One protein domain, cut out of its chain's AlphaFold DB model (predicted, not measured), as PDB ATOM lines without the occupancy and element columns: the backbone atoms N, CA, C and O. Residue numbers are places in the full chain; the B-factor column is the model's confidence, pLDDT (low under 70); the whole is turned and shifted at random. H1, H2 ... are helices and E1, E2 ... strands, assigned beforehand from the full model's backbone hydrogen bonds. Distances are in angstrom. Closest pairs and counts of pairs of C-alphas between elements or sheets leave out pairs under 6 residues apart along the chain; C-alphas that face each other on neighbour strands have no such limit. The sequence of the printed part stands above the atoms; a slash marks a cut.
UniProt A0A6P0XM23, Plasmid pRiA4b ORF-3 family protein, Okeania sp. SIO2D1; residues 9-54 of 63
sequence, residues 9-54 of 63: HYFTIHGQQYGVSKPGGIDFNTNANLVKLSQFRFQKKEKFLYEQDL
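AT A GLANCE: This is residues 9 to 54 of the 63 residues of the protein "Plasmid pRiA4b ORF-3 family protein" of Okeania sp. SIO2D1 (UniProt A0A6P0XM23). This domain has little regular structure: a small antiparallel sheet, E2 - E1 - E3, with loops reaching past it to Gly 24 at one end and Lys 44 at the other, and short H1 off the sheet. Named elements, in chain order E1, E2, H1, E3, hold 18 of 46 printed residues, class mixed. It spans 37 by 22 by 14 A, only just compact, close to loose, radius of gyration of the C-alphas 11.3 A.

IN THESE COORDINATES: E1, residues 9 to 13, runs 13.4 A from C-alpha 9 at (124.499, 171.735, 100.761). E2 is residues 16 to 19, 10.1 A. E3, residues 49 to 53, 13.1 A, ends at (121.092, 176.134, 104.212). H1 is residues 37 to 40, 5.8 A.

HOW THE PARTS SIT: E1 and E2 form an antiparallel hairpin at 155 degrees, with N 11 and O 18 2.8 A apart. E3 is antiparallel to E1 at 157 degrees, with N 12 and O 49 2.9 A apart. H1, not on the sheet, is too short for an O i to N i+4 pair; its one O i to N i+3 pair is within hydrogen-bond range. E2, H1, E3 form a split strand-helix-strand unit, same-way strands with E1 between, its crossover right-handed.

THE WHOLE: The farthest C-alphas, of Gly 24 and Lys 44, are 37.2 A apart. The printed part has no cut. The E2 to H1 link is long. Residues 53 to 54 have pLDDT under 70.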
ATOM      1  N   HIS A   9     123.049 171.621 100.690       80.62
ATOM      2  CA  HIS A   9     124.499 171.735 100.761       80.62
ATOM      3  C   HIS A   9     125.041 172.002  99.360       80.62
ATOM      4  O   HIS A   9     124.749 171.236  98.435       80.62
ATOM      5  N   TYR A  10     125.813 173.074  99.188       89.00
ATOM      6  CA  TYR A  10     126.438 173.378  97.904       89.00
ATOM      7  C   TYR A  10     127.814 174.024  98.041       89.00
ATOM      8  O   TYR A  10     128.177 174.596  99.067       89.00
ATOM      9  N   PHE A  11     128.597 173.895  96.975       89.38
ATOM     10  CA  PHE A  11     129.945 174.429  96.863       89.38
ATOM     11  C   PHE A  11     129.982 175.520  95.807       89.38
ATOM     12  O   PHE A  11     129.398 175.349  94.739       89.38
ATOM     13  N   THR A  12     130.738 176.584  96.056       91.62
ATOM     14  CA  THR A  12     131.069 177.573  95.027       91.62
ATOM     15  C   THR A  12     132.546 177.450  94.678       91.62
ATOM     16  O   THR A  12     133.415 177.807  95.475       91.62
ATOM     17  N   ILE A  13     132.826 176.930  93.480       92.06
ATOM     18  CA  ILE A  13     134.179 176.722  92.945       92.06
ATOM     19  C   ILE A  13     134.309 177.535  91.659       92.06
ATOM     20  O   ILE A  13     133.507 177.381  90.739       92.06
ATOM     21  N   HIS A  14     135.306 178.423  91.604       92.81
ATOM     22  CA  HIS A  14     135.558 179.325  90.469       92.81
ATOM     23  C   HIS A  14     134.322 180.134  90.014       92.81
ATOM     24  O   HIS A  14     134.138 180.389  88.828       92.81
ATOM     25  N   GLY A  15     133.458 180.522  90.959       89.69
ATOM     26  CA  GLY A  15     132.238 181.293  90.686       89.69
ATOM     27  C   GLY A  15     131.030 180.467  90.233       89.69
ATOM     28  O   GLY A  15     129.964 181.037  90.024       89.69
ATOM     29  N   GLN A  16     131.159 179.143  90.119       91.94
ATOM     30  CA  GLN A  16     130.051 178.246  89.790       91.94
ATOM     31  C   GLN A  16     129.581 177.472  91.024       91.94
ATOM     32  O   GLN A  16     130.398 176.985  91.806       91.94
ATOM     33  N   GLN A  17     128.259 177.348  91.169       92.25
ATOM     34  CA  GLN A  17     127.617 176.585  92.235       92.25
ATOM     35  C   GLN A  17     127.428 175.115  91.838       92.25
ATOM     36  O   GLN A  17     126.954 174.807  90.741       92.25
ATOM     37  N   TYR A  18     127.762 174.217  92.762       92.06
ATOM     38  CA  TYR A  18     127.632 172.770  92.628       92.06
ATOM     39  C   TYR A  18     126.873 172.230  93.832       92.06
ATOM     40  O   TYR A  18     127.354 172.318  94.962       92.06
ATOM     41  N   GLY A  19     125.712 171.634  93.595       90.25
ATOM     42  CA  GLY A  19     124.881 171.043  94.639       90.25
ATOM     43  C   GLY A  19     124.015 169.924  94.075       90.25
ATOM     44  O   GLY A  19     124.112 169.587  92.894       90.25
ATOM     45  N   VAL A  20     123.190 169.315  94.919       88.25
ATOM     46  CA  VAL A  20     122.209 168.310  94.490       88.25
ATOM     47  C   VAL A  20     120.832 168.956  94.526       88.25
ATOM     48  O   VAL A  20     120.339 169.285  95.605       88.25
ATOM     49  N   SER A  21     120.222 169.145  93.353       86.44
ATOM     50  CA  SER A  21     118.863 169.681  93.254       86.44
ATOM     51  C   SER A  21     117.879 168.709  93.900       86.44
ATOM     52  O   SER A  21     117.897 167.509  93.612       86.44
ATOM     53  N   LYS A  22     117.017 169.229  94.771       81.50
ATOM     54  CA  LYS A  22     115.936 168.477  95.419       81.50
ATOM     55  C   LYS A  22     114.601 169.119  95.026       81.50
ATOM     56  O   LYS A  22     114.551 170.345  94.920       81.50
ATOM     57  N   PRO A  23     113.523 168.341  94.826       79.38
ATOM     58  CA  PRO A  23     112.206 168.904  94.542       79.38
ATOM     59  C   PRO A  23     111.803 169.955  95.589       79.38
ATOM     60  O   PRO A  23     111.842 169.678  96.785       79.38
ATOM     61  N   GLY A  24     111.445 171.163  95.141       76.94
ATOM     62  CA  GLY A  24     111.096 172.289  96.023       76.94
ATOM     63  C   GLY A  24     112.286 173.011  96.677       76.94
ATOM     64  O   GLY A  24     112.071 173.902  97.499       76.94
ATOM     65  N   GLY A  25     113.522 172.632  96.335       78.31
ATOM     66  CA  GLY A  25     114.759 173.295  96.746       78.31
ATOM     67  C   GLY A  25     115.373 174.154  95.637       78.31
ATOM     68  O   GLY A  25     114.709 174.519  94.671       78.31
ATOM     69  N   ILE A  26     116.658 174.482  95.787       82.06
ATOM     70  CA  ILE A  26     117.426 175.192  94.756       82.06
ATOM     71  C   ILE A  26     117.808 174.211  93.647       82.06
ATOM     72  O   ILE A  26     118.335 173.130  93.921       82.06
ATOM     73  N   ASP A  27     117.585 174.625  92.402       85.94
ATOM     74  CA  ASP A  27     118.090 173.922  91.229       85.94
ATOM     75  C   ASP A  27     119.525 174.353  90.921       85.94
ATOM     76  O   ASP A  27     119.811 175.526  90.681       85.94
ATOM     77  N   PHE A  28     120.441 173.386  90.893       87.50
ATOM     78  CA  PHE A  28     121.819 173.603  90.475       87.50
ATOM     79  C   PHE A  28     121.998 173.256  89.003       87.50
ATOM     80  O   PHE A  28     121.590 172.191  88.541       87.50
ATOM     81  N   ASN A  29     122.723 174.114  88.285       89.19
ATOM     82  CA  ASN A  29     123.107 173.854  86.898       89.19
ATOM     83  C   ASN A  29     124.040 172.636  86.762       89.19
ATOM     84  O   ASN A  29     124.193 172.065  85.685       89.19
ATOM     85  N   THR A  30     124.722 172.238  87.840       90.75
ATOM     86  CA  THR A  30     125.609 171.073  87.836       90.75
ATOM     87  C   THR A  30     125.460 170.275  89.118       90.75
ATOM     88  O   THR A  30     125.612 170.804  90.219       90.75
ATOM     89  N   ASN A  31     125.200 168.976  88.953       89.50
ATOM     90  CA  ASN A  31     125.056 168.048  90.062       89.50
ATOM     91  C   ASN A  31     126.421 167.763  90.707       89.50
ATOM     92  O   ASN A  31     127.326 167.235  90.054       89.50
ATOM     93  N   ALA A  32     126.543 168.068  92.000       89.12
ATOM     94  CA  ALA A  32     127.760 167.842  92.776       89.12
ATOM     95  C   ALA A  32     128.221 166.368  92.788       89.12
ATOM     96  O   ALA A  32     129.420 166.107  92.838       89.12
ATOM     97  N   ASN A  33     127.305 165.399  92.665       89.19
ATOM     98  CA  ASN A  33     127.637 163.967  92.647       89.19
ATOM     99  C   ASN A  33     128.314 163.507  91.347       89.19
ATOM    100  O   ASN A  33     128.851 162.402  91.287       89.19
ATOM    101  N   LEU A  34     128.275 164.328  90.294       91.25
ATOM    102  CA  LEU A  34     128.841 163.997  88.984       91.25
ATOM    103  C   LEU A  34     130.226 164.615  88.756       91.25
ATOM    104  O   LEU A  34     130.863 164.323  87.743       91.25
ATOM    105  N   VAL A  35     130.708 165.449  89.680       89.88
ATOM    106  CA  VAL A  35     131.987 166.155  89.553       89.88
ATOM    107  C   VAL A  35     133.021 165.617  90.539       89.88
ATOM    108  O   VAL A  35     132.714 165.233  91.665       89.88
ATOM    109  N   LYS A  36     134.284 165.588  90.115       90.88
ATOM    110  CA  LYS A  36     135.431 165.208  90.948       90.88
ATOM    111  C   LYS A  36     136.272 166.439  91.239       90.88
ATOM    112  O   LYS A  36     136.604 167.187  90.323       90.88
ATOM    113  N   LEU A  37     136.737 166.583  92.483       88.00
ATOM    114  CA  LEU A  37     137.581 167.718  92.884       88.00
ATOM    115  C   LEU A  37     138.846 167.876  92.019       88.00
ATOM    116  O   LEU A  37     139.292 168.990  91.758       88.00
ATOM    117  N   SER A  38     139.395 166.768  91.511       90.31
ATOM    118  CA  SER A  38     140.566 166.771  90.626       90.31
ATOM    119  C   SER A  38     140.341 167.493  89.291       90.31
ATOM    120  O   SER A  38     141.310 167.873  88.640       90.31
ATOM    121  N   GLN A  39     139.089 167.682  88.860       91.06
ATOM    122  CA  GLN A  39     138.758 168.358  87.601       91.06
ATOM    123  C   GLN A  39     138.955 169.876  87.684       91.06
ATOM    124  O   GLN A  39     139.241 170.500  86.666       91.06
ATOM    125  N   PHE A  40     138.872 170.458  88.883       88.56
ATOM    126  CA  PHE A  40     138.961 171.906  89.075       88.56
ATOM    127  C   PHE A  40     140.393 172.442  89.053       88.56
ATOM    128  O   PHE A  40     140.569 173.647  89.022       88.56
ATOM    129  N   ARG A  41     141.426 171.583  89.018       91.56
ATOM    130  CA  ARG A  41     142.842 172.007  88.933       91.56
ATOM    131  C   ARG A  41     143.199 173.126  89.928       91.56
ATOM    132  O   ARG A  41     143.855 174.096  89.556       91.56
ATOM    133  N   PHE A  42     142.769 172.968  91.179       89.50
ATOM    134  CA  PHE A  42     143.039 173.924  92.250       89.50
ATOM    135  C   PHE A  42     144.525 174.273  92.347       89.50
ATOM    136  O   PHE A  42     145.396 173.397  92.279       89.50
ATOM    137  N   GLN A  43     144.816 175.548  92.582       92.12
ATOM    138  CA  GLN A  43     146.156 175.970  92.955       92.12
ATOM    139  C   GLN A  43     146.497 175.476  94.363       92.12
ATOM    140  O   GLN A  43     145.637 175.186  95.204       92.12
ATOM    141  N   LYS A  44     147.795 175.382  94.661       91.44
ATOM    142  CA  LYS A  44     148.247 174.960  95.988       91.44
ATOM    143  C   LYS A  44     147.723 175.943  97.042       91.44
ATOM    144  O   LYS A  44     148.078 177.115  97.008       91.44
ATOM    145  N   LYS A  45     146.956 175.427  98.012       88.50
ATOM    146  CA  LYS A  45     146.273 176.185  99.087       88.50
ATOM    147  C   LYS A  45     145.089 177.044  98.626       88.50
ATOM    148  O   LYS A  45     144.632 177.887  99.398       88.50
ATOM    149  N   GLU A  46     144.586 176.830  97.417       92.50
ATOM    150  CA  GLU A  46     143.323 177.429  97.004       92.50
ATOM    151  C   GLU A  46     142.179 176.933  97.898       92.50
ATOM    152  O   GLU A  46     142.158 175.779  98.332       92.50
ATOM    153  N   LYS A  47     141.249 177.838  98.208       90.12
ATOM    154  CA  LYS A  47     140.067 177.567  99.022       90.12
ATOM    155  C   LYS A  47     138.830 177.804  98.171       90.12
ATOM    156  O   LYS A  47     138.805 178.737  97.376       90.12
ATOM    157  N   PHE A  48     137.801 177.005  98.398       88.75
ATOM    158  CA  PHE A  48     136.476 177.204  97.825       88.75
ATOM    159  C   PHE A  48     135.444 177.314  98.945       88.75
ATOM    160  O   PHE A  48     135.706 176.919 100.085       88.75
ATOM    161  N   LEU A  49     134.290 177.890  98.623       87.06
ATOM    162  CA  LEU A  49     133.217 178.087  99.590       87.06
ATOM    163  C   LEU A  49     132.335 176.845  99.654       87.06
ATOM    164  O   LEU A  49     132.056 176.214  98.633       87.06
ATOM    165  N   TYR A  50     131.891 176.527 100.862       84.44
ATOM    166  CA  TYR A  50     130.868 175.532 101.137       84.44
ATOM    167  C   TYR A  50     129.786 176.194 101.975       84.44
ATOM    168  O   TYR A  50     130.079 176.755 103.031       84.44
ATOM    169  N   GLU A  51     128.556 176.130 101.488       80.31
ATOM    170  CA  GLU A  51     127.398 176.739 102.117       80.31
ATOM    171  C   GLU A  51     126.371 175.655 102.440       80.31
ATOM    172  O   GLU A  51     126.126 174.728 101.661       80.31
ATOM    173  N   GLN A  52     125.788 175.774 103.629       77.81
ATOM    174  CA  GLN A  52     124.708 174.926 104.105       77.81
ATOM    175  C   GLN A  52     123.507 175.818 104.409       77.81
ATOM    176  O   GLN A  52     123.620 176.744 105.213       77.81
ATOM    177  N   ASP A  53     122.355 175.520 103.812       69.06
ATOM    178  CA  ASP A  53     121.092 176.134 104.212       69.06
ATOM    179  C   ASP A  53     120.620 175.485 105.518       69.06
ATOM    180  O   ASP A  53     119.949 174.446 105.553       69.06
ATOM    181  N   LEU A  54     121.034 176.092 106.626       60.31
ATOM    182  CA  LEU A  54     120.455 175.845 107.936       60.31
ATOM    183  C   LEU A  54     119.072 176.507 107.982       60.31
ATOM    184  O   LEU A  54     118.888 177.524 108.651       60.31
TER     185      LEU A  54